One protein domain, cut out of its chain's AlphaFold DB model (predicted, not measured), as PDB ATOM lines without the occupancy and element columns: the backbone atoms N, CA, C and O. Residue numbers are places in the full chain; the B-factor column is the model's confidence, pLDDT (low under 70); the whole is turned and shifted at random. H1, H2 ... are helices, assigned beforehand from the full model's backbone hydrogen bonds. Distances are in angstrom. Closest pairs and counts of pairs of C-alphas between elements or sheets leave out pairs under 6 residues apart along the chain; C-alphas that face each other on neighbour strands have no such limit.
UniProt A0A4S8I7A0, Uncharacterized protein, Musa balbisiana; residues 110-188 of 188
ATOM      1  N   ALA A 110      89.608   8.917  -1.648       80.50
ATOM      2  CA  ALA A 110      90.414   9.879  -2.401       80.50
ATOM      3  C   ALA A 110      91.002   9.288  -3.698       80.50
ATOM      4  O   ALA A 110      90.901   9.910  -4.751       80.50
ATOM      5  N   SER A 111      91.554   8.069  -3.644       82.88
ATOM      6  CA  SER A 111      92.071   7.355  -4.823       82.88
ATOM      7  C   SER A 111      90.976   7.127  -5.876       82.88
ATOM      8  O   SER A 111      91.198   7.339  -7.070       82.88
ATOM      9  N   SER A 112      89.755   6.791  -5.440       85.69
ATOM     10  CA  SER A 112      88.602   6.635  -6.337       85.69
ATOM     11  C   SER A 112      88.200   7.948  -7.021       85.69
ATOM     12  O   SER A 112      87.899   7.936  -8.214       85.69
ATOM     13  N   TYR A 113      88.211   9.077  -6.302       83.69
ATOM     14  CA  TYR A 113      87.918  10.391  -6.890       83.69
ATOM     15  C   TYR A 113      89.002  10.833  -7.879       83.69
ATOM     16  O   TYR A 113      88.677  11.257  -8.987       83.69
ATOM     17  N   ALA A 114      90.281  10.663  -7.529       86.88
ATOM     18  CA  ALA A 114      91.400  10.993  -8.411       86.88
ATOM     19  C   ALA A 114      91.368  10.169  -9.708       86.88
ATOM     20  O   ALA A 114      91.567  10.700 -10.802       86.88
ATOM     21  N   LYS A 115      91.047   8.873  -9.607       88.31
ATOM     22  CA  LYS A 115      90.901   7.997 -10.772       88.31
ATOM     23  C   LYS A 115      89.737   8.421 -11.669       88.31
ATOM     24  O   LYS A 115      89.913   8.475 -12.885       88.31
ATOM     25  N   ALA A 116      88.584   8.758 -11.089       88.75
ATOM     26  CA  ALA A 116      87.435   9.250 -11.846       88.75
ATOM     27  C   ALA A 116      87.759  10.563 -12.580       88.75
ATOM     28  O   ALA A 116      87.435  10.707 -13.757       88.75
ATOM     29  N   LEU A 117      88.473  11.486 -11.925       85.19
ATOM     30  CA  LEU A 117      88.915  12.732 -12.552       85.19
ATOM     31  C   LEU A 117      89.877  12.470 -13.721       85.19
ATOM     32  O   LEU A 117      89.705  13.027 -14.803       85.19
ATOM     33  N   ALA A 118      90.845  11.569 -13.537       86.69
ATOM     34  CA  ALA A 118      91.778  11.184 -14.592       86.69
ATOM     35  C   ALA A 118      91.081  10.480 -15.773       86.69
ATOM     36  O   ALA A 118      91.507  10.617 -16.917       86.69
ATOM     37  N   GLU A 119      90.018   9.709 -15.538       87.50
ATOM     38  CA  GLU A 119      89.209   9.106 -16.605       87.50
ATOM     39  C   GLU A 119      88.450  10.160 -17.420       87.50
ATOM     40  O   GLU A 119      88.526  10.129 -18.649       87.50
ATOM     41  N   VAL A 120      87.820  11.138 -16.762       86.19
ATOM     42  CA  VAL A 120      87.114  12.248 -17.431       86.19
ATOM     43  C   VAL A 120      88.079  13.150 -18.209       86.19
ATOM     44  O   VAL A 120      87.806  13.533 -19.346       86.19
ATOM     45  N   ALA A 121      89.241  13.470 -17.639       86.38
ATOM     46  CA  ALA A 121      90.240  14.291 -18.322       86.38
ATOM     47  C   ALA A 121      90.830  13.576 -19.553       86.38
ATOM     48  O   ALA A 121      91.040  14.200 -20.594       86.38
ATOM     49  N   ARG A 122      91.038  12.252 -19.469       86.31
ATOM     50  CA  ARG A 122      91.485  11.432 -20.608       86.31
ATOM     51  C   ARG A 122      90.443  11.350 -21.715       86.31
ATOM     52  O   ARG A 122      90.822  11.451 -22.876       86.31
ATOM     53  N   SER A 123      89.157  11.194 -21.386       85.06
ATOM     54  CA  SER A 123      88.103  11.142 -22.410       85.06
ATOM     55  C   SER A 123      87.944  12.463 -23.160       85.06
ATOM     56  O   SER A 123      87.581  12.458 -24.332       85.06
ATOM     57  N   ASN A 124      88.235  13.582 -22.494       82.88
ATOM     58  CA  ASN A 124      88.082  14.925 -23.053       82.88
ATOM     59  C   ASN A 124      89.374  15.478 -23.679       82.88
ATOM     60  O   ASN A 124      89.343  16.550 -24.276       82.88
ATOM     61  N   GLY A 125      90.505  14.774 -23.547       83.81
ATOM     62  CA  GLY A 125      91.802  15.223 -24.064       83.81
ATOM     63  C   GLY A 125      92.409  16.414 -23.310       83.81
ATOM     64  O   GLY A 125      93.296  17.077 -23.834       83.81
ATOM     65  N   THR A 126      91.952  16.700 -22.088       85.44
ATOM     66  CA  THR A 126      92.342  17.874 -21.281       85.44
ATOM     67  C   THR A 126      93.203  17.497 -20.072       85.44
ATOM     68  O   THR A 126      93.168  18.159 -19.033       85.44
ATOM     69  N   LEU A 127      93.981  16.416 -20.188       84.94
ATOM     70  CA  LEU A 127      94.799  15.896 -19.089       84.94
ATOM     71  C   LEU A 127      95.826  16.926 -18.599       84.94
ATOM     72  O   LEU A 127      95.875  17.193 -17.405       84.94
ATOM     73  N   GLU A 128      96.563  17.557 -19.513       82.50
ATOM     74  CA  GLU A 128      97.601  18.544 -19.175       82.50
ATOM     75  C   GLU A 128      97.025  19.763 -18.443       82.50
ATOM     76  O   GLU A 128      97.543  20.174 -17.409       82.50
ATOM     77  N   ALA A 129      95.886  20.283 -18.913       83.38
ATOM     78  CA  ALA A 129      95.189  21.378 -18.240       83.38
ATOM     79  C   ALA A 129      94.729  20.969 -16.829       83.38
ATOM     80  O   ALA A 129      94.893  21.718 -15.869       83.38
ATOM     81  N   THR A 130      94.235  19.738 -16.682       82.31
ATOM     82  CA  THR A 130      93.800  19.203 -15.386       82.31
ATOM     83  C   THR A 130      94.976  19.055 -14.416       82.31
ATOM     84  O   THR A 130      94.821  19.348 -13.236       82.31
ATOM     85  N   VAL A 131      96.163  18.661 -14.891       83.94
ATOM     86  CA  VAL A 131      97.379  18.606 -14.060       83.94
ATOM     87  C   VAL A 131      97.792  20.006 -13.608       83.94
ATOM     88  O   VAL A 131      98.027  20.207 -12.420       83.94
ATOM     89  N   THR A 132      97.796  20.992 -14.512       85.38
ATOM     90  CA  THR A 132      98.113  22.381 -14.135       85.38
ATOM     91  C   THR A 132      97.110  22.969 -13.147       85.38
ATOM     92  O   THR A 132      97.484  23.763 -12.287       85.38
ATOM     93  N   ASP A 133      95.843  22.569 -13.237       82.50
ATOM     94  CA  ASP A 133      94.804  22.974 -12.297       82.50
ATOM     95  C   ASP A 133      95.037  22.356 -10.907       82.50
ATOM     96  O   ASP A 133      94.980  23.081  -9.913       82.50
ATOM     97  N   MET A 134      95.428  21.075 -10.826       84.50
ATOM     98  CA  MET A 134      95.790  20.433  -9.550       84.50
ATOM     99  C   MET A 134      96.982  21.119  -8.866       84.50
ATOM    100  O   MET A 134      96.977  21.286  -7.648       84.50
ATOM    101  N   GLU A 135      97.992  21.556  -9.626       85.38
ATOM    102  CA  GLU A 135      99.153  22.268  -9.064       85.38
ATOM    103  C   GLU A 135      98.783  23.633  -8.468       85.38
ATOM    104  O   GLU A 135      99.390  24.078  -7.490       85.38
ATOM    105  N   LYS A 136      97.803  24.333  -9.053       84.75
ATOM    106  CA  LYS A 136      97.300  25.600  -8.501       84.75
ATOM    107  C   LYS A 136      96.538  25.349  -7.206       84.75
ATOM    108  O   LYS A 136      96.732  26.067  -6.228       84.75
ATOM    109  N   GLU A 137      95.696  24.324  -7.191       80.50
ATOM    110  CA  GLU A 137      94.886  23.973  -6.029       80.50
ATOM    111  C   GLU A 137      95.743  23.482  -4.866       80.50
ATOM    112  O   GLU A 137      95.503  23.891  -3.733       80.50
ATOM    113  N   GLU A 138      96.802  22.711  -5.124       83.81
ATOM    114  CA  GLU A 138      97.767  22.310  -4.092       83.81
ATOM    115  C   GLU A 138      98.344  23.527  -3.353       83.81
ATOM    116  O   GLU A 138      98.479  23.502  -2.130       83.81
ATOM    117  N   ARG A 139      98.605  24.632  -4.065       85.69
ATOM    118  CA  ARG A 139      99.088  25.880  -3.452       85.69
ATOM    119  C   ARG A 139      98.024  26.564  -2.597       85.69
ATOM    120  O   ARG A 139      98.364  27.100  -1.553       85.69
ATOM    121  N   VAL A 140      96.756  26.532  -3.010       81.12
ATOM    122  CA  VAL A 140      95.636  27.120  -2.248       81.12
ATOM    123  C   VAL A 140      95.330  26.299  -0.990       81.12
ATOM    124  O   VAL A 140      95.070  26.853   0.075       81.12
ATOM    125  N   PHE A 141      95.395  24.970  -1.086       80.62
ATOM    126  CA  PHE A 141      95.165  24.070   0.046       80.62
ATOM    127  C   PHE A 141      96.389  23.899   0.959       80.62
ATOM    128  O   PHE A 141      96.254  23.317   2.037       80.62
ATOM    129  N   ALA A 142      97.557  24.425   0.575       85.88
ATOM    130  CA  ALA A 142      98.729  24.498   1.445       85.88
ATOM    131  C   ALA A 142      98.527  25.476   2.617       85.88
ATOM    132  O   ALA A 142      99.168  25.324   3.660       85.88
ATOM    133  N   ASP A 143      97.622  26.451   2.475       85.62
ATOM    134  CA  ASP A 143      97.313  27.396   3.538       85.62
ATOM    135  C   ASP A 143      96.507  26.714   4.664       85.62
ATOM    136  O   ASP A 143      95.378  26.252   4.449       85.62
ATOM    137  N   PRO A 144      97.011  26.703   5.914       84.12
ATOM    138  CA  PRO A 144      96.367  25.988   7.023       84.12
ATOM    139  C   PRO A 144      94.987  26.562   7.382       84.12
ATOM    140  O   PRO A 144      94.120  25.863   7.913       84.12
ATOM    141  N   ASN A 145      94.750  27.836   7.065       83.19
ATOM    142  CA  ASN A 145      93.460  28.496   7.261       83.19
ATOM    143  C   ASN A 145      92.391  27.945   6.306       83.19
ATOM    144  O   ASN A 145      91.253  27.720   6.711       83.19
ATOM    145  N   VAL A 146      92.768  27.670   5.056       83.06
ATOM    146  CA  VAL A 146      91.872  27.076   4.057       83.06
ATOM    147  C   VAL A 146      91.594  25.622   4.428       83.06
ATOM    148  O   VAL A 146      90.440  25.193   4.471       83.06
ATOM    149  N   GLN A 147      92.635  24.878   4.806       81.12
ATOM    150  CA  GLN A 147      92.497  23.486   5.227       81.12
ATOM    151  C   GLN A 147      91.579  23.333   6.451       81.12
ATOM    152  O   GLN A 147      90.696  22.475   6.460       81.12
ATOM    153  N   SER A 148      91.750  24.177   7.473       84.31
ATOM    154  CA  SER A 148      90.917  24.147   8.684       84.31
ATOM    155  C   SER A 148      89.463  24.553   8.426       84.31
ATOM    156  O   SER A 148      88.564  24.002   9.062       84.31
ATOM    157  N   PHE A 149      89.206  25.447   7.466       84.19
ATOM    158  CA  PHE A 149      87.850  25.805   7.045       84.19
ATOM    159  C   PHE A 149      87.116  24.623   6.397       84.19
ATOM    160  O   PHE A 149      85.983  24.319   6.774       84.19
ATOM    161  N   PHE A 150      87.769  23.911   5.474       81.25
ATOM    162  CA  PHE A 150      87.164  22.753   4.808       81.25
ATOM    163  C   PHE A 150      87.067  21.519   5.712       81.25
ATOM    164  O   PHE A 150      86.091  20.774   5.605       81.25
ATOM    165  N   ALA A 151      88.007  21.342   6.647       83.06
ATOM    166  CA  ALA A 151      87.988  20.261   7.635       83.06
ATOM    167  C   ALA A 151      86.954  20.459   8.758       83.06
ATOM    168  O   ALA A 151      86.701  19.531   9.526       83.06
ATOM    169  N   ASN A 152      86.364  21.652   8.889       85.06
ATOM    170  CA  ASN A 152      85.361  21.921   9.911       85.06
ATOM    171  C   ASN A 152      83.963  21.468   9.435       85.06
ATOM    172  O   ASN A 152      83.415  22.055   8.496       85.06
ATOM    173  N   PRO A 153      83.330  20.477  10.092       80.69
ATOM    174  CA  PRO A 153      81.996  20.001   9.717       80.69
ATOM    175  C   PRO A 153      80.871  20.968  10.126       80.69
ATOM    176  O   PRO A 153      79.717  20.762   9.769       80.69
ATOM    177  N   THR A 154      81.184  22.020  10.887       83.00
ATOM    178  CA  THR A 154      80.205  23.007  11.379       83.00
ATOM    179  C   THR A 154      79.858  24.059  10.324       83.00
ATOM    180  O   THR A 154      78.836  24.736  10.424       83.00
ATOM    181  N   VAL A 155      80.713  24.227   9.312       80.69
ATOM    182  CA  VAL A 155      80.464  25.159   8.211       80.69
ATOM    183  C   VAL A 155      79.416  24.554   7.282       80.69
ATOM    184  O   VAL A 155      79.564  23.420   6.832       80.69
ATOM    185  N   ALA A 156      78.374  25.327   6.981       82.62
ATOM    186  CA  ALA A 156      77.298  24.897   6.099       82.62
ATOM    187  C   ALA A 156      77.835  24.520   4.699       82.62
ATOM    188  O   ALA A 156      78.685  25.242   4.158       82.62
ATOM    189  N   PRO A 157      77.348  23.425   4.089       76.75
ATOM    190  CA  PRO A 157      77.848  22.945   2.802       76.75
ATOM    191  C   PRO A 157      77.646  23.966   1.677       76.75
ATOM    192  O   PRO A 157      78.464  24.037   0.763       76.75
ATOM    193  N   GLU A 158      76.616  24.811   1.762       83.25
ATOM    194  CA  GLU A 158      76.369  25.889   0.803       83.25
ATOM    195  C   GLU A 158      77.494  26.930   0.834       83.25
ATOM    196  O   GLU A 158      77.972  27.363  -0.211       83.25
ATOM    197  N   ARG A 159      77.984  27.273   2.033       80.62
ATOM    198  CA  ARG A 159      79.112  28.200   2.205       80.62
ATOM    199  C   ARG A 159      80.421  27.593   1.717       80.62
ATOM    200  O   ARG A 159      81.213  28.289   1.090       80.62
ATOM    201  N   LYS A 160      80.635  26.292   1.950       82.38
ATOM    202  CA  LYS A 160      81.792  25.573   1.390       82.38
ATOM    203  C   LYS A 160      81.748  25.579  -0.144       82.38
ATOM    204  O   LYS A 160      82.767  25.830  -0.780       82.38
ATOM    205  N   ALA A 161      80.573  25.361  -0.737       78.69
ATOM    206  CA  ALA A 161      80.389  25.356  -2.187       78.69
ATOM    207  C   ALA A 161      80.581  26.744  -2.828       78.69
ATOM    208  O   ALA A 161      81.160  26.832  -3.911       78.69
ATOM    209  N   GLU A 162      80.137  27.820  -2.168       81.00
ATOM    210  CA  GLU A 162      80.380  29.205  -2.605       81.00
ATOM    211  C   GLU A 162      81.882  29.505  -2.696       81.00
ATOM    212  O   GLU A 162      82.360  29.913  -3.754       81.00
ATOM    213  N   VAL A 163      82.643  29.203  -1.639       81.50
ATOM    214  CA  VAL A 163      84.097  29.437  -1.599       81.50
ATOM    215  C   VAL A 163      84.828  28.617  -2.665       81.50
ATOM    216  O   VAL A 163      85.695  29.135  -3.365       81.50
ATOM    217  N   VAL A 164      84.448  27.350  -2.862       80.38
ATOM    218  CA  VAL A 164      85.010  26.507  -3.935       80.38
ATOM    219  C   VAL A 164      84.723  27.096  -5.315       80.38
ATOM    220  O   VAL A 164      85.586  27.074  -6.189       80.38
ATOM    221  N   LYS A 165      83.524  27.646  -5.529       79.94
ATOM    222  CA  LYS A 165      83.153  28.275  -6.800       79.94
ATOM    223  C   LYS A 165      83.954  29.549  -7.061       79.94
ATOM    224  O   LYS A 165      84.329  29.789  -8.205       79.94
ATOM    225  N   GLU A 166      84.223  30.343  -6.030       80.31
ATOM    226  CA  GLU A 166      85.078  31.529  -6.130       80.31
ATOM    227  C   GLU A 166      86.518  31.145  -6.482       80.31
ATOM    228  O   GLU A 166      87.066  31.677  -7.444       80.31
ATOM    229  N   ILE A 167      87.091  30.146  -5.802       75.88
ATOM    230  CA  ILE A 167      88.437  29.627  -6.103       75.88
ATOM    231  C   ILE A 167      88.505  29.081  -7.537       75.88
ATOM    232  O   ILE A 167      89.471  29.342  -8.260       75.88
ATOM    233  N   ALA A 168      87.459  28.375  -7.977       70.81
ATOM    234  CA  ALA A 168      87.369  27.837  -9.327       70.81
ATOM    235  C   ALA A 168      87.260  28.927 -10.401       70.81
ATOM    236  O   ALA A 168      87.889  28.820 -11.454       70.81
ATOM    237  N   ALA A 169      86.501  29.991 -10.125       72.00
ATOM    238  CA  ALA A 169      86.373  31.139 -11.013       72.00
ATOM    239  C   ALA A 169      87.673  31.953 -11.090       72.00
ATOM    240  O   ALA A 169      88.048  32.397 -12.170       72.00
ATOM    241  N   SER A 170      88.382  32.118  -9.969       66.19
ATOM    242  CA  SER A 170      89.666  32.829  -9.929       66.19
ATOM    243  C   SER A 170      90.806  32.064 -10.600       66.19
ATOM    244  O   SER A 170      91.746  32.689 -11.079       66.19
ATOM    245  N   SER A 171      90.734  30.731 -10.640       59.81
ATOM    246  CA  SER A 171      91.820  29.886 -11.160       59.81
ATOM    247  C   SER A 171      91.618  29.431 -12.615       59.81
ATOM    248  O   SER A 171      92.455  28.681 -13.128       59.81
ATOM    249  N   GLU A 172      90.537  29.893 -13.266       62.25
ATOM    250  CA  GLU A 172      90.079  29.463 -14.602       62.25
ATOM    251  C   GLU A 172      90.055  27.935 -14.739       62.25
ATOM    252  O   GLU A 172      90.476  27.372 -15.748       62.25
ATOM    253  N   LEU A 173      89.596  27.254 -13.684       61.66
ATOM    254  CA  LEU A 173      89.627  25.798 -13.659       61.66
ATOM    255  C   LEU A 173      88.742  25.227 -14.756       61.66
ATOM    256  O   LEU A 173      87.649  25.735 -15.038       61.66
ATOM    257  N   CYS A 174      89.184  24.115 -15.332       61.22
ATOM    258  CA  CYS A 174      88.373  23.421 -16.309       61.22
ATOM    259  C   CYS A 174      86.996  23.042 -15.716       61.22
ATOM    260  O   CYS A 174      86.901  22.563 -14.587       61.22
ATOM    261  N   PRO A 175      85.891  23.171 -16.469       63.25
ATOM    262  CA  PRO A 175      84.542  22.973 -15.929       63.25
ATOM    263  C   PRO A 175      84.303  21.565 -15.345       63.25
ATOM    264  O   PRO A 175      83.421  21.382 -14.506       63.25
ATOM    265  N   HIS A 176      85.096  20.565 -15.748       61.09
ATOM    266  CA  HIS A 176      85.021  19.198 -15.228       61.09
ATOM    267  C   HIS A 176      85.677  18.995 -13.852       61.09
ATOM    268  O   HIS A 176      85.232  18.103 -13.129       61.09
ATOM    269  N   THR A 177      86.656  19.811 -13.444       59.69
ATOM    270  CA  THR A 177      87.253  19.738 -12.092       59.69
ATOM    271  C   THR A 177      86.303  20.328 -11.042       59.69
ATOM    272  O   THR A 177      86.105  19.753  -9.973       59.69
ATOM    273  N   SER A 178      85.586  21.406 -11.380       59.34
ATOM    274  CA  SER A 178      84.593  22.047 -10.498       59.34
ATOM    275  C   SER A 178      83.467  21.098 -10.044       59.34
ATOM    276  O   SER A 178      83.055  21.116  -8.879       59.34
ATOM    277  N   SER A 179      83.002  20.202 -10.927       62.34
ATOM    278  CA  SER A 179      81.980  19.198 -10.582       62.34
ATOM    279  C   SER A 179      82.461  18.195  -9.531       62.34
ATOM    280  O   SER A 179      81.651  17.682  -8.752       62.34
ATOM    281  N   THR A 180      83.759  17.887  -9.518       59.84
ATOM    282  CA  THR A 180      84.351  16.942  -8.569       59.84
ATOM    283  C   THR A 180      84.463  17.591  -7.190       59.84
ATOM    284  O   THR A 180      83.976  17.019  -6.217       59.84
ATOM    285  N   TYR A 181      84.952  18.833  -7.111       61.72
ATOM    286  CA  TYR A 181      85.081  19.571  -5.847       61.72
ATOM    287  C   TYR A 181      83.757  19.877  -5.156       61.72
ATOM    288  O   TYR A 181      83.650  19.694  -3.946       61.72
ATOM    289  N   SER A 182      82.727  20.277  -5.909       60.41
ATOM    290  CA  SER A 182      81.393  20.495  -5.336       60.41
ATOM    291  C   SER A 182      80.882  19.241  -4.614       60.41
ATOM    292  O   SER A 182      80.349  19.316  -3.512       60.41
ATOM    293  N   SER A 183      81.141  18.056  -5.172       59.94
ATOM    294  CA  SER A 183      80.710  16.792  -4.568       59.94
ATOM    295  C   SER A 183      81.563  16.384  -3.357       59.94
ATOM    296  O   SER A 183      81.032  15.845  -2.390       59.94
ATOM    297  N   THR A 184      82.873  16.644  -3.376       58.75
ATOM    298  CA  THR A 184      83.797  16.237  -2.301       58.75
ATOM    299  C   THR A 184      83.745  17.173  -1.088       58.75
ATOM    300  O   THR A 184      83.764  16.704   0.052       58.75
ATOM    301  N   CYS A 185      83.626  18.485  -1.310       55.44
ATOM    302  CA  CYS A 185      83.610  19.491  -0.242       55.44
ATOM    303  C   CYS A 185      82.272  19.568   0.512       55.44
ATOM    304  O   CYS A 185      82.241  20.088   1.622       55.44
ATOM    305  N   ILE A 186      81.177  19.061  -0.069       53.53
ATOM    306  CA  ILE A 186      79.850  19.011   0.574       53.53
ATOM    307  C   ILE A 186      79.692  17.776   1.475       53.53
ATOM    308  O   ILE A 186      78.933  17.812   2.440       53.53
ATOM    309  N   VAL A 187      80.392  16.679   1.167       48.53
ATOM    310  CA  VAL A 187      80.258  15.394   1.880       48.53
ATOM    311  C   VAL A 187      81.289  15.237   3.015       48.53
ATOM    312  O   VAL A 187      81.157  14.322   3.826       48.53
ATOM    313  N   SER A 188      82.280  16.137   3.097       45.56
ATOM    314  CA  SER A 188      83.316  16.176   4.148       45.56
ATOM    315  C   SER A 188      83.016  17.223   5.222       45.56
ATOM    316  O   SER A 188      83.162  16.886   6.415       45.56
TER     317      SER A 188
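Overview. This is residues 110 to 188 of the 188 residues of an uncharacterized protein of Musa balbisiana (UniProt A0A4S8I7A0). Two pairs of helices stand together, a V of H1 and H2 that meet by their link and a hairpin of H4 and H5, with H5 packing on H1 through part of its length; the short H3 crosses one end, from the end of H2 towards the beginning of H4. H5 lies nearest the middle, while H2 and H4 stay apart and the contacts between the pairs are few. The printed part has 79 residues with five named helices, in the order H1, H2, H3, H4, H5, and no named strand; its class is all helix. It is compact, with a radius of gyration of the C-alphas of 12.6 A, and elongated in outline, spanning 38 by 22 by 19 A.

Along the chain. H1 comprises residues 110 to 124 and is 21.4 A long from first to last C-alpha, beginning at C-alpha 110 (90.414, 9.879, -2.401). H2 comprises residues 127 to 141 and is 20.8 A long. H3 comprises residues 144 to 151, from C-alpha 144 at (96.367, 25.988, 7.023), and is 10.2 A long. H4 comprises residues 157 to 170 and is 20.0 A long. H5 comprises residues 175 to 187, is 19.8 A long and ends at C-alpha 187 (80.258, 15.394, 1.880).

Arrangement. H1 and H2 only just touch, with 3 pairs of C-alphas within 8 A, and only at the corner by their link; the closest C-alphas, of Ala 121 and Leu 127, are 4.9 A apart. They run opposite ways at a tilt of 37 degrees, only just steep. H1 touches H5, which meets it with residues 176 to 180 alone, opposite ways at a shallow tilt of 19 degrees; the closest C-alphas, of Leu 117 and Thr 177, are 7.2 A apart. H2 and H5 are close but not clearly touching, with the closest C-alphas, of Thr 130 and Thr 177, 7.3 A apart. H3 touches no helix; it is close to H4 but not clearly touching, with the closest C-alphas, of Phe 150 and Lys 160, 7.0 A apart. H4 and H5 form a helical hairpin and touch, opposite ways at a shallow tilt of 26 degrees, with the closest C-alphas, of Pro 157 and Ile 186, 4.9 A apart. H1 is apart from H3 and H4. In H1, H3 and H4 every O i to N i+4 pair is within hydrogen-bond range; in H2 10 of 11 are, and in H5 4 of 9, beside 4 of 10 O i to N i+3 pairs.

Size, cuts and confidence. The two C-alphas farthest apart, of Gly 125 and Thr 154, are 38.1 A apart. The printed part has no cut, and the four links between its helices are tight. It ends at residue 188, the chain's last residue. The mean pLDDT of the printed part is 77.2; residues 170 to 188 are under 70, and H5 has a mean of 59 in this model.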